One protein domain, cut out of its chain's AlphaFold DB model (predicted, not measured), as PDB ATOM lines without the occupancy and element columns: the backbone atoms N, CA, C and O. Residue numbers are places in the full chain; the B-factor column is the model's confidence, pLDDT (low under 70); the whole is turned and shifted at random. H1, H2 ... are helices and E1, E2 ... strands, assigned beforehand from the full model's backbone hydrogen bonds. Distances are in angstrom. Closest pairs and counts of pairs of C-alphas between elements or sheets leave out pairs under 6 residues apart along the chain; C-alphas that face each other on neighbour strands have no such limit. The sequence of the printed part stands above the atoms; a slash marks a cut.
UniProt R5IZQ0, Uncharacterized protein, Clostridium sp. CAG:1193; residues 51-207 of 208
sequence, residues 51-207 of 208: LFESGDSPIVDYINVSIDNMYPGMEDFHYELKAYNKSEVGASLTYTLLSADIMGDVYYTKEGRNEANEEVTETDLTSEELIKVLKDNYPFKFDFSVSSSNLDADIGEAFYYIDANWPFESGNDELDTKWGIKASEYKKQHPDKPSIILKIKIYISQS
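This is residues 51 to 207 of the 208 residues of an uncharacterized protein of Clostridium sp. CAG:1193 (UniProt R5IZQ0). Two antiparallel sheets lie face to face as a sandwich, their long strands running nearly along one another: E1, E7, E3 and E4 make one twisted sheet, and E2, E6 and E5 make the other. H2 packs on E3 and E5, strands of the two different sheets, H1 covers part of the opposite face of the four-stranded sheet, and H3, the longest helix, lies crosswise beyond one end of the strands. The printed part has 157 residues with three named helices and seven named strands, in the order E1, E2, E3, E4, H1, H2, E5, E6, H3, E7, and its class is mixed, helices and strands. It is only just compact, close to loose, with a radius of gyration of the C-alphas of 17.6 A, and it spans 54 by 36 by 29 A.

Residues 51 to 52 make a short parallel pairing with residues 84 to 85 of E2, residues 77 to 85. E1, residues 59 to 67, is an edge strand and the antiparallel neighbour of E7, residues 196 to 206, at 159 degrees, with N 63 and O 200 2.8 A apart, within hydrogen-bond range. E7 is also the antiparallel neighbour of E3, residues 91 to 102, where N 96 and O 201 are 2.8 A apart. E3 forms a hairpin with E4, residues 105 to 108, the other edge strand, where N 107 and O 100 are 2.8 A apart. H1, residues 110 to 115, is on this sheet at a height of 7.9 A, over E3 and across the strands at 67 degrees on the local plane; its closest C-alphas to E3 are those of Leu 98 and Gly 112, 3.8 A. H2, residues 127 to 136, is on the opposite face, over E3 at a height of 9.5 A and slantwise to the strands at 52 degrees on the local plane, with the C-alphas of Leu 97 and Ser 127 closest at 5.0 A. H2 only grazes the second sheet, with its residues 131 to 136. In that sheet E5, residues 141 to 146, forms a hairpin with E6, residues 156 to 165, at 177 degrees, with N 143 and O 163 2.8 A apart. E6 is the inner strand, antiparallel to E2 at 167 degrees, with N 81 and O 160 2.9 A apart. The parts of the two sheets that face each other are 10.3 A centre to centre, with their best planes 12 degrees apart and their strands at 14 degrees. H3, residues 173 to 189, is not on either sheet and touches no helix. In H1, H2 and H3 every O i to N i+4 pair is within hydrogen-bond range.

E1 begins at C-alpha 59, (130.730, 169.902, 114.146), and measures 25.8 A from first to last C-alpha. E2 measures 26.8 A, E3 32.8 A, and E4 is short. H1 and H2 follow, then E5 at 16.9 A and E6 at 29.7 A. H3 measures 24.2 A and begins at C-alpha 173, (103.660, 175.030, 148.647). E7 measures 32.5 A and ends at C-alpha 206, (136.019, 177.790, 113.647).

The two C-alphas farthest apart are those of Glu 88 and Glu 174, 54.4 A. The printed part has no cut, and the link from H1 to H2, 11 residues, is long. The mean pLDDT of the printed part is 83.2, and residues 51 to 58, 87 to 88, 154 and 207 of the model are under 70.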
ATOM      1  N   LEU A  51     135.370 165.940 120.407       58.28
ATOM      2  CA  LEU A  51     136.674 166.228 119.828       58.28
ATOM      3  C   LEU A  51     136.527 166.948 118.485       58.28
ATOM      4  O   LEU A  51     136.049 166.366 117.514       58.28
ATOM      5  N   PHE A  52     136.986 168.197 118.424       59.06
ATOM      6  CA  PHE A  52     137.081 168.955 117.183       59.06
ATOM      7  C   PHE A  52     138.459 168.757 116.539       59.06
ATOM      8  O   PHE A  52     139.468 169.249 117.046       59.06
ATOM      9  N   GLU A  53     138.495 168.025 115.423       58.91
ATOM     10  CA  GLU A  53     139.673 167.875 114.562       58.91
ATOM     11  C   GLU A  53     139.464 168.664 113.267       58.91
ATOM     12  O   GLU A  53     138.371 168.680 112.702       58.91
ATOM     13  N   SER A  54     140.519 169.343 112.814       48.88
ATOM     14  CA  SER A  54     140.466 170.263 111.678       48.88
ATOM     15  C   SER A  54     139.903 169.607 110.409       48.88
ATOM     16  O   SER A  54     140.476 168.669 109.855       48.88
ATOM     17  N   GLY A  55     138.791 170.163 109.934       54.31
ATOM     18  CA  GLY A  55     138.212 169.988 108.608       54.31
ATOM     19  C   GLY A  55     137.319 171.196 108.323       54.31
ATOM     20  O   GLY A  55     136.804 171.804 109.257       54.31
ATOM     21  N   ASP A  56     137.118 171.560 107.054       56.28
ATOM     22  CA  ASP A  56     136.342 172.748 106.626       56.28
ATOM     23  C   ASP A  56     134.854 172.753 107.064       56.28
ATOM     24  O   ASP A  56     134.067 173.584 106.615       56.28
ATOM     25  N   SER A  57     134.413 171.797 107.887       59.81
ATOM     26  CA  SER A  57     133.014 171.605 108.267       59.81
ATOM     27  C   SER A  57     132.800 171.805 109.770       59.81
ATOM     28  O   SER A  57     133.562 171.260 110.569       59.81
ATOM     29  N   PRO A  58     131.748 172.541 110.173       67.31
ATOM     30  CA  PRO A  58     131.379 172.659 111.578       67.31
ATOM     31  C   PRO A  58     130.961 171.296 112.141       67.31
ATOM     32  O   PRO A  58     130.378 170.470 111.432       67.31
ATOM     33  N   ILE A  59     131.225 171.079 113.429       72.94
ATOM     34  CA  ILE A  59     130.730 169.902 114.146       72.94
ATOM     35  C   ILE A  59     129.370 170.244 114.740       72.94
ATOM     36  O   ILE A  59     129.210 171.242 115.444       72.94
ATOM     37  N   VAL A  60     128.391 169.396 114.438       76.38
ATOM     38  CA  VAL A  60     127.035 169.483 114.972       76.38
ATOM     39  C   VAL A  60     126.722 168.182 115.680       76.38
ATOM     40  O   VAL A  60     126.778 167.127 115.050       76.38
ATOM     41  N   ASP A  61     126.357 168.266 116.955       78.94
ATOM     42  CA  ASP A  61     125.943 167.100 117.729       78.94
ATOM     43  C   ASP A  61     124.656 167.349 118.516       78.94
ATOM     44  O   ASP A  61     124.268 168.492 118.771       78.94
ATOM     45  N   TYR A  62     123.986 166.262 118.883       82.50
ATOM     46  CA  TYR A  62     122.695 166.253 119.551       82.50
ATOM     47  C   TYR A  62     122.777 165.414 120.819       82.50
ATOM     48  O   TYR A  62     122.969 164.199 120.780       82.50
ATOM     49  N   ILE A  63     122.561 166.068 121.954       82.44
ATOM     50  CA  ILE A  63     122.586 165.444 123.270       82.44
ATOM     51  C   ILE A  63     121.174 165.325 123.802       82.44
ATOM     52  O   ILE A  63     120.420 166.299 123.814       82.44
ATOM     53  N   ASN A  64     120.857 164.139 124.309       86.69
ATOM     54  CA  ASN A  64     119.673 163.919 125.119       86.69
ATOM     55  C   ASN A  64     120.106 163.804 126.581       86.69
ATOM     56  O   ASN A  64     120.792 162.852 126.947       86.69
ATOM     57  N   VAL A  65     119.706 164.763 127.409       85.44
ATOM     58  CA  VAL A  65     119.947 164.739 128.854       85.44
ATOM     59  C   VAL A  65     118.676 164.264 129.535       85.44
ATOM     60  O   VAL A  65     117.632 164.902 129.419       85.44
ATOM     61  N   SER A  66     118.751 163.120 130.211       88.94
ATOM     62  CA  SER A  66     117.609 162.486 130.867       88.94
ATOM     63  C   SER A  66     117.772 162.479 132.383       88.94
ATOM     64  O   SER A  66     118.781 161.990 132.890       88.94
ATOM     65  N   ILE A  67     116.753 162.955 133.097       87.88
ATOM     66  CA  ILE A  67     116.670 162.881 134.558       87.88
ATOM     67  C   ILE A  67     115.620 161.836 134.929       87.88
ATOM     68  O   ILE A  67     114.427 162.008 134.661       87.88
ATOM     69  N   ASP A  68     116.062 160.738 135.541       85.88
ATOM     70  CA  ASP A  68     115.231 159.548 135.748       85.88
ATOM     71  C   ASP A  68     114.071 159.787 136.720       85.88
ATOM     72  O   ASP A  68     112.926 159.395 136.457       85.88
ATOM     73  N   ASN A  69     114.364 160.441 137.843       82.06
ATOM     74  CA  ASN A  69     113.427 160.682 138.931       82.06
ATOM     75  C   ASN A  69     113.526 162.140 139.372       82.06
ATOM     76  O   ASN A  69     114.594 162.584 139.776       82.06
ATOM     77  N   MET A  70     112.402 162.848 139.332       85.88
ATOM     78  CA  MET A  70     112.272 164.200 139.874       85.88
ATOM     79  C   MET A  70     111.318 164.166 141.061       85.88
ATOM     80  O   MET A  70     110.191 163.688 140.927       85.88
ATOM     81  N   TYR A  71     111.751 164.657 142.218       86.88
ATOM     82  CA  TYR A  71     110.913 164.777 143.411       86.88
ATOM     83  C   TYR A  71     111.441 165.886 144.337       86.88
ATOM     84  O   TYR A  71     112.638 166.177 144.301       86.88
ATOM     85  N   PRO A  72     110.584 166.491 145.183       85.88
ATOM     86  CA  PRO A  72     111.027 167.483 146.159       85.88
ATOM     87  C   PRO A  72     112.086 166.912 147.109       85.88
ATOM     88  O   PRO A  72     111.877 165.858 147.716       85.88
ATOM     89  N   GLY A  73     113.214 167.609 147.256       82.94
ATOM     90  CA  GLY A  73     114.342 167.164 148.078       82.94
ATOM     91  C   GLY A  73     115.194 166.064 147.436       82.94
ATOM     92  O   GLY A  73     115.828 165.291 148.155       82.94
ATOM     93  N   MET A  74     115.180 165.950 146.105       84.94
ATOM     94  CA  MET A  74     116.125 165.097 145.380       84.94
ATOM     95  C   MET A  74     117.571 165.579 145.533       84.94
ATOM     96  O   MET A  74     117.820 166.733 145.877       84.94
ATOM     97  N   GLU A  75     118.518 164.679 145.274       86.12
ATOM     98  CA  GLU A  75     119.928 165.047 145.158       86.12
ATOM     99  C   GLU A  75     120.138 165.952 143.941       86.12
ATOM    100  O   GLU A  75     119.443 165.812 142.929       86.12
ATOM    101  N   ASP A  76     121.091 166.875 144.060       86.06
ATOM    102  CA  ASP A  76     121.459 167.783 142.980       86.06
ATOM    103  C   ASP A  76     121.898 166.972 141.761       86.06
ATOM    104  O   ASP A  76     122.844 166.183 141.810       86.06
ATOM    105  N   PHE A  77     121.186 167.157 140.655       87.88
ATOM    106  CA  PHE A  77     121.565 166.571 139.385       87.88
ATOM    107  C   PHE A  77     122.627 167.457 138.743       87.88
ATOM    108  O   PHE A  77     122.394 168.649 138.558       87.88
ATOM    109  N   HIS A  78     123.749 166.853 138.362       86.81
ATOM    110  CA  HIS A  78     124.837 167.520 137.663       86.81
ATOM    111  C   HIS A  78     125.196 166.736 136.405       86.81
ATOM    112  O   HIS A  78     125.556 165.557 136.474       86.81
ATOM    113  N   TYR A  79     125.116 167.394 135.253       85.12
ATOM    114  CA  TYR A  79     125.621 166.880 133.990       85.12
ATOM    115  C   TYR A  79     126.777 167.738 133.502       85.12
ATOM    116  O   TYR A  79     126.630 168.948 133.355       85.12
ATOM    117  N   GLU A  80     127.895 167.086 133.198       83.12
ATOM    118  CA  GLU A  80     129.071 167.700 132.597       83.12
ATOM    119  C   GLU A  80     129.306 167.097 131.212       83.12
ATOM    120  O   GLU A  80     129.320 165.876 131.024       83.12
ATOM    121  N   LEU A  81     129.534 167.974 130.245       81.88
ATOM    122  CA  LEU A  81     130.013 167.628 128.922       81.88
ATOM    123  C   LEU A  81     131.291 168.401 128.636       81.88
ATOM    124  O   LEU A  81     131.316 169.630 128.723       81.88
ATOM    125  N   LYS A  82     132.325 167.685 128.208       81.56
ATOM    126  CA  LYS A  82     133.608 168.277 127.865       81.56
ATOM    127  C   LYS A  82     133.795 168.378 126.353       81.56
ATOM    128  O   LYS A  82     133.578 167.417 125.620       81.56
ATOM    129  N   ALA A  83     134.223 169.545 125.889       77.88
ATOM    130  CA  ALA A  83     134.554 169.819 124.498       77.88
ATOM    131  C   ALA A  83     136.029 170.212 124.370       77.88
ATOM    132  O   ALA A  83     136.536 171.033 125.134       77.88
ATOM    133  N   TYR A  84     136.698 169.635 123.375       75.50
ATOM    134  CA  TYR A  84     138.115 169.819 123.093       75.50
ATOM    135  C   TYR A  84     138.324 170.339 121.675       75.50
ATOM    136  O   TYR A  84     137.831 169.747 120.710       75.50
ATOM    137  N   ASN A  85     139.130 171.388 121.539       74.25
ATOM    138  CA  ASN A  85     139.618 171.870 120.256       74.25
ATOM    139  C   ASN A  85     141.050 171.384 120.016       74.25
ATOM    140  O   ASN A  85     141.975 171.831 120.685       74.25
ATOM    141  N   LYS A  86     141.229 170.489 119.037       74.62
ATOM    142  CA  LYS A  86     142.548 170.060 118.539       74.62
ATOM    143  C   LYS A  86     142.858 170.604 117.146       74.62
ATOM    144  O   LYS A  86     143.708 170.061 116.445       74.62
ATOM    145  N   SER A  87     142.130 171.620 116.696       68.81
ATOM    146  CA  SER A  87     142.430 172.275 115.429       68.81
ATOM    147  C   SER A  87     143.452 173.395 115.609       68.81
ATOM    148  O   SER A  87     143.590 173.962 116.691       68.81
ATOM    149  N   GLU A  88     144.129 173.736 114.512       69.19
ATOM    150  CA  GLU A  88     145.133 174.809 114.455       69.19
ATOM    151  C   GLU A  88     144.518 176.219 114.587       69.19
ATOM    152  O   GLU A  88     145.234 177.218 114.640       69.19
ATOM    153  N   VAL A  89     143.184 176.319 114.611       77.38
ATOM    154  CA  VAL A  89     142.423 177.571 114.677       77.38
ATOM    155  C   VAL A  89     141.545 177.547 115.929       77.38
ATOM    156  O   VAL A  89     141.143 176.486 116.404       77.38
ATOM    157  N   GLY A  90     141.242 178.716 116.495       76.50
ATOM    158  CA  GLY A  90     140.257 178.798 117.575       76.50
ATOM    159  C   GLY A  90     138.882 178.297 117.119       76.50
ATOM    160  O   GLY A  90     138.566 178.324 115.929       76.50
ATOM    161  N   ALA A  91     138.041 177.863 118.052       79.38
ATOM    162  CA  ALA A  91     136.673 177.432 117.770       79.38
ATOM    163  C   ALA A  91     135.665 178.126 118.696       79.38
ATOM    164  O   ALA A  91     135.960 178.418 119.848       79.38
ATOM    165  N   SER A  92     134.465 178.391 118.192       80.81
ATOM    166  CA  SER A  92     133.331 178.909 118.948       80.81
ATOM    167  C   SER A  92     132.338 177.786 119.231       80.81
ATOM    168  O   SER A  92     131.928 177.066 118.316       80.81
ATOM    169  N   LEU A  93     131.965 177.653 120.503       82.69
ATOM    170  CA  LEU A  93     130.998 176.697 121.027       82.69
ATOM    171  C   LEU A  93     129.672 177.414 121.293       82.69
ATOM    172  O   LEU A  93     129.605 178.354 122.085       82.69
ATOM    173  N   THR A  94     128.604 176.942 120.657       84.75
ATOM    174  CA  THR A  94     127.230 177.404 120.887       84.75
ATOM    175  C   THR A  94     126.332 176.209 121.190       84.75
ATOM    176  O   THR A  94     126.511 175.133 120.621       84.75
ATOM    177  N   TYR A  95     125.350 176.393 122.072       86.81
ATOM    178  CA  TYR A  95     124.326 175.392 122.353       86.81
ATOM    179  C   TYR A  95     122.931 175.954 122.080       86.81
ATOM    180  O   TYR A  95     122.693 177.160 122.153       86.81
ATOM    181  N   THR A  96     121.993 175.074 121.752       89.12
ATOM    182  CA  THR A  96     120.596 175.423 121.483       89.12
ATOM    183  C   THR A  96     119.698 174.328 122.034       89.12
ATOM    184  O   THR A  96     119.841 173.159 121.680       89.12
ATOM    185  N   LEU A  97     118.758 174.691 122.902       90.75
ATOM    186  CA  LEU A  97     117.735 173.779 123.396       90.75
ATOM    187  C   LEU A  97     116.688 173.579 122.293       90.75
ATOM    188  O   LEU A  97     116.083 174.540 121.820       90.75
ATOM    189  N   LEU A  98     116.481 172.334 121.869       89.25
ATOM    190  CA  LEU A  98     115.526 171.978 120.816       89.25
ATOM    191  C   LEU A  98     114.161 171.588 121.392       89.25
ATOM    192  O   LEU A  98     113.116 171.917 120.832       89.25
ATOM    193  N   SER A  99     114.160 170.855 122.505       91.69
ATOM    194  CA  SER A  99     112.927 170.455 123.180       91.69
ATOM    195  C   SER A  99     113.168 170.070 124.632       91.69
ATOM    196  O   SER A  99     114.246 169.575 124.970       91.69
ATOM    197  N   ALA A 100     112.132 170.198 125.453       91.75
ATOM    198  CA  ALA A 100     112.089 169.694 126.817       91.75
ATOM    199  C   ALA A 100     110.808 168.874 127.027       91.75
ATOM    200  O   ALA A 100     109.712 169.393 126.848       91.75
ATOM    201  N   ASP A 101     110.941 167.607 127.399       91.88
ATOM    202  CA  ASP A 101     109.847 166.772 127.902       91.88
ATOM    203  C   ASP A 101     109.877 166.818 129.427       91.88
ATOM    204  O   ASP A 101     110.879 166.443 130.037       91.88
ATOM    205  N   ILE A 102     108.799 167.308 130.033       90.94
ATOM    206  CA  ILE A 102     108.656 167.439 131.480       90.94
ATOM    207  C   ILE A 102     107.470 166.590 131.925       90.94
ATOM    208  O   ILE A 102     106.312 167.024 131.908       90.94
ATOM    209  N   MET A 103     107.769 165.375 132.378       88.81
ATOM    210  CA  MET A 103     106.794 164.409 132.886       88.81
ATOM    211  C   MET A 103     105.651 164.170 131.884       88.81
ATOM    212  O   MET A 103     104.479 164.137 132.273       88.81
ATOM    213  N   GLY A 104     105.988 164.051 130.596       84.38
ATOM    214  CA  GLY A 104     105.059 163.797 129.495       84.38
ATOM    215  C   GLY A 104     104.550 165.049 128.777       84.38
ATOM    216  O   GLY A 104     103.960 164.917 127.704       84.38
ATOM    217  N   ASP A 105     104.782 166.247 129.323       89.06
ATOM    218  CA  ASP A 105     104.484 167.498 128.620       89.06
ATOM    219  C   ASP A 105     105.699 167.905 127.784       89.06
ATOM    220  O   ASP A 105     106.713 168.354 128.322       89.06
ATOM    221  N   VAL A 106     105.593 167.748 126.464       90.00
ATOM    222  CA  VAL A 106     106.678 168.064 125.528       90.00
ATOM    223  C   VAL A 106     106.552 169.495 125.012       90.00
ATOM    224  O   VAL A 106     105.564 169.859 124.375       90.00
ATOM    225  N   TYR A 107     107.596 170.283 125.240       90.25
ATOM    226  CA  TYR A 107     107.772 171.636 124.727       90.25
ATOM    227  C   TYR A 107     108.815 171.621 123.611       90.25
ATOM    228  O   TYR A 107     109.938 171.158 123.814       90.25
ATOM    229  N   TYR A 108     108.453 172.146 122.444       89.81
ATOM    230  CA  TYR A 108     109.357 172.308 121.308       89.81
ATOM    231  C   TYR A 108     109.746 173.772 121.161       89.81
ATOM    232  O   TYR A 108     108.908 174.657 121.346       89.81
ATOM    233  N   THR A 109     111.006 174.022 120.815       91.88
ATOM    234  CA  THR A 109     111.464 175.368 120.469       91.88
ATOM    235  C   THR A 109     111.314 175.618 118.972       91.88
ATOM    236  O   THR A 109     111.216 174.674 118.178       91.88
ATOM    237  N   LYS A 110     111.316 176.889 118.556       91.19
ATOM    238  CA  LYS A 110     111.336 177.264 117.131       91.19
ATOM    239  C   LYS A 110     112.514 176.611 116.414       91.19
ATOM    240  O   LYS A 110     112.369 176.092 115.313       91.19
ATOM    241  N   GLU A 111     113.672 176.605 117.062       90.31
ATOM    242  CA  GLU A 111     114.894 175.964 116.599       90.31
ATOM    243  C   GLU A 111     114.700 174.448 116.478       90.31
ATOM    244  O   GLU A 111     115.007 173.884 115.433       90.31
ATOM    245  N   GLY A 112     114.098 173.796 117.477       86.44
ATOM    246  CA  GLY A 112     113.761 172.370 117.421       86.44
ATOM    247  C   GLY A 112     112.832 171.995 116.266       86.44
ATOM    248  O   GLY A 112     113.080 171.006 115.577       86.44
ATOM    249  N   ARG A 113     111.792 172.799 116.011       86.56
ATOM    250  CA  ARG A 113     110.875 172.583 114.878       86.56
ATOM    251  C   ARG A 113     111.544 172.811 113.528       86.56
ATOM    252  O   ARG A 113     111.342 172.011 112.618       86.56
ATOM    253  N   ASN A 114     112.379 173.844 113.414       86.56
ATOM    254  CA  ASN A 114     113.162 174.097 112.204       86.56
ATOM    255  C   ASN A 114     114.068 172.904 111.865       86.56
ATOM    256  O   ASN A 114     114.097 172.469 110.716       86.56
ATOM    257  N   GLU A 115     114.753 172.328 112.858       84.38
ATOM    258  CA  GLU A 115     115.581 171.127 112.658       84.38
ATOM    259  C   GLU A 115     114.749 169.901 112.244       84.38
ATOM    260  O   GLU A 115     115.194 169.083 111.439       84.38
ATOM    261  N   ALA A 116     113.517 169.785 112.749       84.38
ATOM    262  CA  ALA A 116     112.580 168.725 112.379       84.38
ATOM    263  C   ALA A 116     111.883 168.951 111.020       84.38
ATOM    264  O   ALA A 116     111.168 168.065 110.551       84.38
ATOM    265  N   ASN A 117     112.123 170.088 110.351       84.81
ATOM    266  CA  ASN A 117     111.401 170.538 109.152       84.81
ATOM    267  C   ASN A 117     109.878 170.648 109.368       84.81
ATOM    268  O   ASN A 117     109.088 170.354 108.469       84.81
ATOM    269  N   GLU A 118     109.470 171.058 110.566       86.50
ATOM    270  CA  GLU A 118     108.075 171.305 110.929       86.50
ATOM    271  C   GLU A 118     107.726 172.797 110.823       86.50
ATOM    272  O   GLU A 118     108.597 173.663 110.900       86.50
ATOM    273  N   GLU A 119     106.436 173.112 110.663       84.88
ATOM    274  CA  GLU A 119     105.984 174.506 110.653       84.88
ATOM    275  C   GLU A 119     106.183 175.152 112.030       84.88
ATOM    276  O   GLU A 119     105.649 174.691 113.040       84.88
ATOM    277  N   VAL A 120     106.941 176.248 112.053       85.12
ATOM    278  CA  VAL A 120     107.104 177.094 113.236       85.12
ATOM    279  C   VAL A 120     105.889 177.999 113.370       85.12
ATOM    280  O   VAL A 120     105.560 178.763 112.461       85.12
ATOM    281  N   THR A 121     105.246 177.953 114.529       81.12
ATOM    282  CA  THR A 121     104.132 178.833 114.874       81.12
ATOM    283  C   THR A 121     104.617 180.046 115.670       81.12
ATOM    284  O   THR A 121     105.654 180.014 116.335       81.12
ATOM    285  N   GLU A 122     103.855 181.143 115.641       75.44
ATOM    286  CA  GLU A 122     104.184 182.340 116.434       75.44
ATOM    287  C   GLU A 122     104.142 182.079 117.950       75.44
ATOM    288  O   GLU A 122     104.782 182.803 118.708       75.44
ATOM    289  N   THR A 123     103.423 181.036 118.378       80.06
ATOM    290  CA  THR A 123     103.281 180.617 119.778       80.06
ATOM    291  C   THR A 123     104.411 179.728 120.291       80.06
ATOM    292  O   THR A 123     104.492 179.519 121.500       80.06
ATOM    293  N   ASP A 124     105.252 179.178 119.410       84.50
ATOM    294  CA  ASP A 124     106.409 178.391 119.841       84.50
ATOM    295  C   ASP A 124     107.436 179.307 120.524       84.50
ATOM    296  O   ASP A 124     107.609 180.463 120.137       84.50
ATOM    297  N   LEU A 125     108.122 178.796 121.542       88.38
ATOM    298  CA  LEU A 125     109.144 179.540 122.282       88.38
ATOM    299  C   LEU A 125     110.505 179.401 121.591       88.38
ATOM    300  O   LEU A 125     110.783 178.383 120.956       88.38
ATOM    301  N   THR A 126     111.380 180.394 121.712       92.50
ATOM    302  CA  THR A 126     112.796 180.232 121.338       92.50
ATOM    303  C   THR A 126     113.545 179.387 122.371       92.50
ATOM    304  O   THR A 126     113.064 179.160 123.487       92.50
ATOM    305  N   SER A 127     114.757 178.944 122.030       90.62
ATOM    306  CA  SER A 127     115.655 178.270 122.973       90.62
ATOM    307  C   SER A 127     115.871 179.092 124.249       90.62
ATOM    308  O   SER A 127     115.779 178.561 125.353       90.62
ATOM    309  N   GLU A 128     116.118 180.396 124.117       89.88
ATOM    310  CA  GLU A 128     116.344 181.294 125.258       89.88
ATOM    311  C   GLU A 128     115.094 181.447 126.136       89.88
ATOM    312  O   GLU A 128     115.181 181.421 127.368       89.88
ATOM    313  N   GLU A 129     113.919 181.565 125.516       90.88
ATOM    314  CA  GLU A 129     112.645 181.682 126.227       90.88
ATOM    315  C   GLU A 129     112.313 180.402 126.996       90.88
ATOM    316  O   GLU A 129     111.917 180.473 128.162       90.88
ATOM    317  N   LEU A 130     112.523 179.228 126.391       90.19
ATOM    318  CA  LEU A 130     112.284 177.953 127.064       90.19
ATOM    319  C   LEU A 130     113.261 177.734 128.228       90.19
ATOM    320  O   LEU A 130     112.839 177.284 129.292       90.19
ATOM    321  N   ILE A 131     114.535 178.112 128.076       89.94
ATOM    322  CA  ILE A 131     115.514 178.075 129.175       89.94
ATOM    323  C   ILE A 131     115.052 178.958 130.338       89.94
ATOM    324  O   ILE A 131     115.123 178.545 131.494       89.94
ATOM    325  N   LYS A 132     114.529 180.153 130.051       89.81
ATOM    326  CA  LYS A 132     113.988 181.037 131.088       89.81
ATOM    327  C   LYS A 132     112.773 180.425 131.786       89.81
ATOM    328  O   LYS A 132     112.680 180.465 133.008       89.81
ATOM    329  N   VAL A 133     111.870 179.805 131.031       88.56
ATOM    330  CA  VAL A 133     110.714 179.088 131.590       88.56
ATOM    331  C   VAL A 133     111.164 177.940 132.504       88.56
ATOM    332  O   VAL A 133     110.617 177.790 133.593       88.56
ATOM    333  N   LEU A 134     112.189 177.175 132.112       87.56
ATOM    334  CA  LEU A 134     112.785 176.117 132.940       87.56
ATOM    335  C   LEU A 134     113.467 176.646 134.214       87.56
ATOM    336  O   LEU A 134     113.540 175.921 135.204       87.56
ATOM    337  N   LYS A 135     113.945 177.896 134.204       86.81
ATOM    338  CA  LYS A 135     114.544 178.570 135.368       86.81
ATOM    339  C   LYS A 135     113.508 179.118 136.351       86.81
ATOM    340  O   LYS A 135     113.701 178.998 137.559       86.81
ATOM    341  N   ASP A 136     112.427 179.703 135.834       86.12
ATOM    342  CA  ASP A 136     111.553 180.578 136.626       86.12
ATOM    343  C   ASP A 136     110.161 179.988 136.926       86.12
ATOM    344  O   ASP A 136     109.548 180.356 137.928       86.12
ATOM    345  N   ASN A 137     109.633 179.091 136.083       86.06
ATOM    346  CA  ASN A 137     108.215 178.693 136.145       86.06
ATOM    347  C   ASN A 137     107.956 177.354 136.855       86.06
ATOM    348  O   ASN A 137     106.795 176.964 137.018       86.06
ATOM    349  N   TYR A 138     109.006 176.646 137.266       86.31
ATOM    350  CA  TYR A 138     108.912 175.343 137.919       86.31
ATOM    351  C   TYR A 138     109.486 175.392 139.339       86.31
ATOM    352  O   TYR A 138     110.351 176.217 139.630       86.31
ATOM    353  N   PRO A 139     109.016 174.513 140.242       84.69
ATOM    354  CA  PRO A 139     109.572 174.424 141.593       84.69
ATOM    355  C   PRO A 139     110.986 173.818 141.616       84.69
ATOM    356  O   PRO A 139     111.757 174.061 142.543       84.69
ATOM    357  N   PHE A 140     111.343 173.066 140.573       86.06
ATOM    358  CA  PHE A 140     112.707 172.644 140.279       86.06
ATOM    359  C   PHE A 140     113.395 173.678 139.383       86.06
ATOM    360  O   PHE A 140     112.799 174.167 138.424       86.06
ATOM    361  N   LYS A 141     114.651 173.999 139.687       86.25
ATOM    362  CA  LYS A 141     115.439 175.005 138.973       86.25
ATOM    363  C   LYS A 141     116.513 174.331 138.143       86.25
ATOM    364  O   LYS A 141     117.285 173.537 138.675       86.25
ATOM    365  N   PHE A 142     116.562 174.692 136.867       87.00
ATOM    366  CA  PHE A 142     117.639 174.305 135.965       87.00
ATOM    367  C   PHE A 142     118.671 175.418 135.843       87.00
ATOM    368  O   PHE A 142     118.304 176.562 135.592       87.00
ATOM    369  N   ASP A 143     119.955 175.094 135.924       87.69
ATOM    370  CA  ASP A 143     121.012 175.982 135.463       87.69
ATOM    371  C   ASP A 143     121.721 175.391 134.245       87.69
ATOM    372  O   ASP A 143     121.958 174.192 134.156       87.69
ATOM    373  N   PHE A 144     121.996 176.260 133.277       86.81
ATOM    374  CA  PHE A 144     122.668 175.930 132.031       86.81
ATOM    375  C   PHE A 144     123.844 176.887 131.930       86.81
ATOM    376  O   PHE A 144     123.633 178.103 131.823       86.81
ATOM    377  N   SER A 145     125.064 176.361 131.962       85.62
ATOM    378  CA  SER A 145     126.265 177.189 131.924       85.62
ATOM    379  C   SER A 145     127.349 176.586 131.036       85.62
ATOM    380  O   SER A 145     127.391 175.386 130.778       85.62
ATOM    381  N   VAL A 146     128.206 177.456 130.508       84.12
ATOM    382  CA  VAL A 146     129.366 177.086 129.690       84.12
ATOM    383  C   VAL A 146     130.586 177.755 130.313       84.12
ATOM    384  O   VAL A 146     130.539 178.950 130.606       84.12
ATOM    385  N   SER A 147     131.679 177.014 130.502       83.62
ATOM    386  CA  SER A 147     132.913 177.556 131.091       83.62
ATOM    387  C   SER A 147     133.619 178.554 130.168       83.62
ATOM    388  O   SER A 147     134.150 179.561 130.634       83.62
ATOM    389  N   SER A 148     133.618 178.287 128.861       81.25
ATOM    390  CA  SER A 148     134.122 179.181 127.823       81.25
ATOM    391  C   SER A 148     133.390 178.937 126.507       81.25
ATOM    392  O   SER A 148     133.284 177.803 126.047       81.25
ATOM    393  N   SER A 149     132.903 180.004 125.875       80.44
ATOM    394  CA  SER A 149     132.313 179.939 124.532       80.44
ATOM    395  C   SER A 149     133.365 179.903 123.421       80.44
ATOM    396  O   SER A 149     133.026 179.635 122.272       80.44
ATOM    397  N   ASN A 150     134.627 180.197 123.751       81.19
ATOM    398  CA  ASN A 150     135.744 180.218 122.814       81.19
ATOM    399  C   ASN A 150     136.792 179.193 123.255       81.19
ATOM    400  O   ASN A 150     137.247 179.196 124.400       81.19
ATOM    401  N   LEU A 151     137.160 178.319 122.332       80.69
ATOM    402  CA  LEU A 151     138.163 177.288 122.501       80.69
ATOM    403  C   LEU A 151     139.437 177.736 121.791       80.69
ATOM    404  O   LEU A 151     139.429 177.925 120.573       80.69
ATOM    405  N   ASP A 152     140.527 177.876 122.540       78.88
ATOM    406  CA  ASP A 152     141.843 178.173 121.971       78.88
ATOM    407  C   ASP A 152     142.299 177.073 120.996       78.88
ATOM    408  O   ASP A 152     141.841 175.927 121.067       78.88
ATOM    409  N   ALA A 153     143.187 177.422 120.064       76.19
ATOM    410  CA  ALA A 153     143.793 176.455 119.149       76.19
ATOM    411  C   ALA A 153     144.619 175.404 119.915       76.19
ATOM    412  O   ALA A 153     145.181 175.700 120.973       76.19
ATOM    413  N   ASP A 154     144.700 174.194 119.360       68.56
ATOM    414  CA  ASP A 154     145.455 173.015 119.827       68.56
ATOM    415  C   ASP A 154     145.066 172.410 121.193       68.56
ATOM    416  O   ASP A 154     145.091 171.186 121.345       68.56
ATOM    417  N   ILE A 155     144.754 173.240 122.194       74.56
ATOM    418  CA  ILE A 155     144.540 172.840 123.597       74.56
ATOM    419  C   ILE A 155     143.266 173.424 124.220       74.56
ATOM    420  O   ILE A 155     143.090 173.329 125.433       74.56
ATOM    421  N   GLY A 156     142.398 174.066 123.434       75.31
ATOM    422  CA  GLY A 156     141.181 174.674 123.960       75.31
ATOM    423  C   GLY A 156     140.265 173.636 124.603       75.31
ATOM    424  O   GLY A 156     139.915 172.639 123.971       75.31
ATOM    425  N   GLU A 157     139.840 173.894 125.840       80.75
ATOM    426  CA  GLU A 157     138.873 173.070 126.568       80.75
ATOM    427  C   GLU A 157     137.689 173.932 127.021       80.75
ATOM    428  O   GLU A 157     137.871 175.030 127.552       80.75
ATOM    429  N   ALA A 158     136.474 173.421 126.844       81.88
ATOM    430  CA  ALA A 158     135.268 174.002 127.416       81.88
ATOM    431  C   ALA A 158     134.413 172.913 128.047       81.88
ATOM    432  O   ALA A 158     134.390 171.768 127.600       81.88
ATOM    433  N   PHE A 159     133.686 173.310 129.078       81.75
ATOM    434  CA  PHE A 159     132.747 172.470 129.788       81.75
ATOM    435  C   PHE A 159     131.364 173.076 129.647       81.75
ATOM    436  O   PHE A 159     131.185 174.287 129.801       81.75
ATOM    437  N   TYR A 160     130.399 172.227 129.340       81.88
ATOM    438  CA  TYR A 160     128.990 172.552 129.370       81.88
ATOM    439  C   TYR A 160     128.350 171.836 130.552       81.88
ATOM    440  O   TYR A 160     128.514 170.624 130.703       81.88
ATOM    441  N   TYR A 161     127.635 172.601 131.369       85.69
ATOM    442  CA  TYR A 161     127.015 172.129 132.594       85.69
ATOM    443  C   TYR A 161     125.503 172.278 132.526       85.69
ATOM    444  O   TYR A 161     124.985 173.319 132.104       85.69
ATOM    445  N   ILE A 162     124.810 171.230 132.968       87.44
ATOM    446  CA  ILE A 162     123.377 171.269 133.239       87.44
ATOM    447  C   ILE A 162     123.160 170.791 134.658       87.44
ATOM    448  O   ILE A 162     123.324 169.609 134.962       87.44
ATOM    449  N   ASP A 163     122.743 171.724 135.496       87.56
ATOM    450  CA  ASP A 163     122.419 171.474 136.884       87.56
ATOM    451  C   ASP A 163     120.905 171.508 137.057       87.56
ATOM    452  O   ASP A 163     120.223 172.361 136.488       87.56
ATOM    453  N   ALA A 164     120.362 170.588 137.846       88.56
ATOM    454  CA  ALA A 164     118.959 170.625 138.229       88.56
ATOM    455  C   ALA A 164     118.803 170.321 139.717       88.56
ATOM    456  O   ALA A 164     119.316 169.324 140.222       88.56
ATOM    457  N   ASN A 165     118.059 171.174 140.415       88.44
ATOM    458  CA  ASN A 165     117.768 171.011 141.835       88.44
ATOM    459  C   ASN A 165     116.277 171.245 142.085       88.44
ATOM    460  O   ASN A 165     115.693 172.207 141.581       88.44
ATOM    461  N   TRP A 166     115.675 170.376 142.897       88.81
ATOM    462  CA  TRP A 166     114.361 170.617 143.479       88.81
ATOM    463  C   TRP A 166     114.457 170.632 145.008       88.81
ATOM    464  O   TRP A 166     114.513 169.563 145.627       88.81
ATOM    465  N   PRO A 167     114.439 171.814 145.648       85.44
ATOM    466  CA  PRO A 167     114.482 171.890 147.100       85.44
ATOM    467  C   PRO A 167     113.192 171.321 147.700       85.44
ATOM    468  O   PRO A 167     112.137 171.337 147.074       85.44
ATOM    469  N   PHE A 168     113.265 170.829 148.937       76.88
ATOM    470  CA  PHE A 168     112.081 170.301 149.624       76.88
ATOM    471  C   PHE A 168     110.982 171.364 149.800       76.88
ATOM    472  O   PHE A 168     109.803 171.058 149.671       76.88
ATOM    473  N   GLU A 169     111.386 172.614 150.036       76.38
ATOM    474  CA  GLU A 169     110.512 173.786 150.062       76.38
ATOM    475  C   GLU A 169     111.038 174.795 149.034       76.38
ATOM    476  O   GLU A 169     112.062 175.447 149.259       76.38
ATOM    477  N   SER A 170     110.362 174.923 147.887       72.56
ATOM    478  CA  SER A 170     110.742 175.896 146.848       72.56
ATOM    479  C   SER A 170     110.234 177.315 147.140       72.56
ATOM    480  O   SER A 170     110.587 178.264 146.438       72.56
ATOM    481  N   GLY A 171     109.440 177.470 148.209       74.31
ATOM    482  CA  GLY A 171     108.805 178.721 148.626       74.31
ATOM    483  C   GLY A 171     107.393 178.919 148.066       74.31
ATOM    484  O   GLY A 171     106.801 179.975 148.293       74.31
ATOM    485  N   ASN A 172     106.847 177.931 147.345       81.50
ATOM    486  CA  ASN A 172     105.463 177.919 146.876       81.50
ATOM    487  C   ASN A 172     104.834 176.526 147.051       81.50
ATOM    488  O   ASN A 172     104.840 175.700 146.136       81.50
ATOM    489  N   ASP A 173     104.238 176.311 148.223       80.38
ATOM    490  CA  ASP A 173     103.660 175.030 148.647       80.38
ATOM    491  C   ASP A 173     102.611 174.471 147.669       80.38
ATOM    492  O   ASP A 173     102.512 173.254 147.480       80.38
ATOM    493  N   GLU A 174     101.827 175.339 147.017       83.88
ATOM    494  CA  GLU A 174     100.810 174.918 146.046       83.88
ATOM    495  C   GLU A 174     101.448 174.343 144.774       83.88
ATOM    496  O   GLU A 174     101.014 173.296 144.276       83.88
ATOM    497  N   LEU A 175     102.493 174.997 144.252       84.94
ATOM    498  CA  LEU A 175     103.236 174.509 143.089       84.94
ATOM    499  C   LEU A 175     104.028 173.245 143.421       84.94
ATOM    500  O   LEU A 175     103.970 172.290 142.643       84.94
ATOM    501  N   ASP A 176     104.706 173.208 144.569       82.38
ATOM    502  CA  ASP A 176     105.449 172.031 145.034       82.38
ATOM    503  C   ASP A 176     104.536 170.808 145.151       82.38
ATOM    504  O   ASP A 176     104.850 169.734 144.633       82.38
ATOM    505  N   THR A 177     103.352 170.984 145.742       85.12
ATOM    506  CA  THR A 177     102.362 169.909 145.872       85.12
ATOM    507  C   THR A 177     101.862 169.445 144.506       85.12
ATOM    508  O   THR A 177     101.831 168.244 144.228       85.12
ATOM    509  N   LYS A 178     101.492 170.382 143.622       89.81
ATOM    510  CA  LYS A 178     100.983 170.062 142.280       89.81
ATOM    511  C   LYS A 178     102.001 169.252 141.477       89.81
ATOM    512  O   LYS A 178     101.653 168.218 140.902       89.81
ATOM    513  N   TRP A 179     103.245 169.717 141.428       88.75
ATOM    514  CA  TRP A 179     104.297 169.060 140.661       88.75
ATOM    515  C   TRP A 179     104.773 167.770 141.328       88.75
ATOM    516  O   TRP A 179     105.043 166.804 140.619       88.75
ATOM    517  N   GLY A 180     104.811 167.700 142.661       88.00
ATOM    518  CA  GLY A 180     105.148 166.478 143.392       88.00
ATOM    519  C   GLY A 180     104.139 165.350 143.149       88.00
ATOM    520  O   GLY A 180     104.531 164.205 142.905       88.00
ATOM    521  N   ILE A 181     102.837 165.669 143.131       88.94
ATOM    522  CA  ILE A 181     101.783 164.708 142.761       88.94
ATOM    523  C   ILE A 181     101.974 164.255 141.314       88.94
ATOM    524  O   ILE A 181     102.018 163.051 141.059       88.94
ATOM    525  N   LYS A 182     102.162 165.200 140.383       90.56
ATOM    526  CA  LYS A 182     102.357 164.888 138.962       90.56
ATOM    527  C   LYS A 182     103.566 163.976 138.735       90.56
ATOM    528  O   LYS A 182     103.452 162.987 138.017       90.56
ATOM    529  N   ALA A 183     104.693 164.262 139.383       89.12
ATOM    530  CA  ALA A 183     105.898 163.446 139.296       89.12
ATOM    531  C   ALA A 183     105.654 162.016 139.805       89.12
ATOM    532  O   ALA A 183     106.013 161.039 139.144       89.12
ATOM    533  N   SER A 184     104.977 161.883 140.953       88.12
ATOM    534  CA  SER A 184     104.617 160.581 141.523       88.12
ATOM    535  C   SER A 184     103.688 159.784 140.604       88.12
ATOM    536  O   SER A 184     103.893 158.586 140.400       88.12
ATOM    537  N   GLU A 185     102.664 160.427 140.045       91.19
ATOM    538  CA  GLU A 185     101.713 159.797 139.125       91.19
ATOM    539  C   GLU A 185     102.380 159.372 137.820       91.19
ATOM    540  O   GLU A 185     102.207 158.227 137.397       91.19
ATOM    541  N   TYR A 186     103.191 160.251 137.226       90.56
ATOM    542  CA  TYR A 186     103.937 159.958 136.008       90.56
ATOM    543  C   TYR A 186     104.850 158.746 136.206       90.56
ATOM    544  O   TYR A 186     104.799 157.807 135.414       90.56
ATOM    545  N   LYS A 187     105.605 158.686 137.313       88.12
ATOM    546  CA  LYS A 187     106.502 157.554 137.581       88.12
ATOM    547  C   LYS A 187     105.759 156.243 137.844       88.12
ATOM    548  O   LYS A 187     106.233 155.183 137.446       88.12
ATOM    549  N   LYS A 188     104.576 156.291 138.465       89.44
ATOM    550  CA  LYS A 188     103.721 155.101 138.634       89.44
ATOM    551  C   LYS A 188     103.223 154.555 137.296       89.44
ATOM    552  O   LYS A 188     103.139 153.341 137.136       89.44
ATOM    553  N   GLN A 189     102.872 155.434 136.358       90.62
ATOM    554  CA  GLN A 189     102.378 155.047 135.030       90.62
ATOM    555  C   GLN A 189     103.515 154.661 134.073       90.62
ATOM    556  O   GLN A 189     103.335 153.812 133.198       90.62
ATOM    557  N   HIS A 190     104.691 155.261 134.250       88.94
ATOM    558  CA  HIS A 190     105.863 155.096 133.398       88.94
ATOM    559  C   HIS A 190     107.129 154.838 134.239       88.94
ATOM    560  O   HIS A 190     108.008 155.698 134.316       88.94
ATOM    561  N   PRO A 191     107.251 153.651 134.863       85.62
ATOM    562  CA  PRO A 191     108.357 153.346 135.775       85.62
ATOM    563  C   PRO A 191     109.726 153.371 135.084       85.62
ATOM    564  O   PRO A 191     110.704 153.818 135.679       85.62
ATOM    565  N   ASP A 192     109.778 152.966 133.816       87.25
ATOM    566  CA  ASP A 192     111.027 152.846 133.055       87.25
ATOM    567  C   ASP A 192     111.365 154.101 132.237       87.25
ATOM    568  O   ASP A 192     112.384 154.134 131.551       87.25
ATOM    569  N   LYS A 193     110.516 155.138 132.277       86.88
ATOM    570  CA  LYS A 193     110.783 156.391 131.564       86.88
ATOM    571  C   LYS A 193     111.432 157.419 132.491       86.88
ATOM    572  O   LYS A 193     111.082 157.474 133.680       86.88
ATOM    573  N   PRO A 194     112.345 158.247 131.959       88.50
ATOM    574  CA  PRO A 194     112.837 159.401 132.684       88.50
ATOM    575  C   PRO A 194     111.723 160.428 132.871       88.50
ATOM    576  O   PRO A 194     110.792 160.535 132.068       88.50
ATOM    577  N   SER A 195     111.825 161.166 133.970       87.19
ATOM    578  CA  SER A 195     110.878 162.213 134.339       87.19
ATOM    579  C   SER A 195     111.091 163.477 133.514       87.19
ATOM    580  O   SER A 195     110.120 164.167 133.226       87.19
ATOM    581  N   ILE A 196     112.335 163.784 133.135       89.94
ATOM    582  CA  ILE A 196     112.654 164.918 132.262       89.94
ATOM    583  C   ILE A 196     113.611 164.467 131.163       89.94
ATOM    584  O   ILE A 196     114.556 163.726 131.436       89.94
ATOM    585  N   ILE A 197     113.374 164.920 129.931       90.38
ATOM    586  CA  ILE A 197     114.275 164.727 128.790       90.38
ATOM    587  C   ILE A 197     114.510 166.076 128.118       90.38
ATOM    588  O   ILE A 197     113.578 166.697 127.613       90.38
ATOM    589  N   LEU A 198     115.762 166.512 128.055       89.75
ATOM    590  CA  LEU A 198     116.177 167.710 127.331       89.75
ATOM    591  C   LEU A 198     116.923 167.293 126.067       89.75
ATOM    592  O   LEU A 198     117.837 166.474 126.139       89.75
ATOM    593  N   LYS A 199     116.552 167.858 124.916       89.38
ATOM    594  CA  LYS A 199     117.273 167.665 123.651       89.38
ATOM    595  C   LYS A 199     118.012 168.935 123.293       89.38
ATOM    596  O   LYS A 199     117.384 169.978 123.106       89.38
ATOM    597  N   ILE A 200     119.328 168.847 123.191       87.00
ATOM    598  CA  ILE A 200     120.208 170.002 123.048       87.00
ATOM    599  C   ILE A 200     121.091 169.782 121.833       87.00
ATOM    600  O   ILE A 200     121.725 168.740 121.689       87.00
ATOM    601  N   LYS A 201     121.121 170.777 120.956       85.19
ATOM    602  CA  LYS A 201     122.037 170.852 119.830       85.19
ATOM    603  C   LYS A 201     123.280 171.602 120.264       85.19
ATOM    604  O   LYS A 201     123.180 172.702 120.805       85.19
ATOM    605  N   ILE A 202     124.437 171.025 119.991       82.88
ATOM    606  CA  ILE A 202     125.728 171.670 120.170       82.88
ATOM    607  C   ILE A 202     126.319 171.932 118.798       82.88
ATOM    608  O   ILE A 202     126.318 171.069 117.921       82.88
ATOM    609  N   TYR A 203     126.797 173.154 118.622       80.38
ATOM    610  CA  TYR A 203     127.375 173.640 117.391       80.38
ATOM    611  C   TYR A 203     128.771 174.185 117.678       80.38
ATOM    612  O   TYR A 203     128.928 175.129 118.454       80.38
ATOM    613  N   ILE A 204     129.776 173.583 117.044       77.25
ATOM    614  CA  ILE A 204     131.170 174.019 117.117       77.25
ATOM    615  C   ILE A 204     131.608 174.441 115.720       77.25
ATOM    616  O   ILE A 204     131.523 173.672 114.761       77.25
ATOM    617  N   SER A 205     132.098 175.670 115.609       78.69
ATOM    618  CA  SER A 205     132.613 176.226 114.354       78.69
ATOM    619  C   SER A 205     133.941 176.925 114.578       78.69
ATOM    620  O   SER A 205     134.223 177.350 115.690       78.69
ATOM    621  N   GLN A 206     134.767 177.044 113.541       74.19
ATOM    622  CA  GLN A 206     136.019 177.790 113.647       74.19
ATOM    623  C   GLN A 206     135.730 179.267 113.949       74.19
ATOM    624  O   GLN A 206     134.870 179.884 113.318       74.19
ATOM    625  N   SER A 207     136.447 179.823 114.922       67.62
ATOM    626  CA  SER A 207     136.460 181.257 115.179       67.62
ATOM    627  C   SER A 207     137.332 181.912 114.114       67.62
ATOM    628  O   SER A 207     138.514 181.585 114.002       67.62
TER     629      SER A 207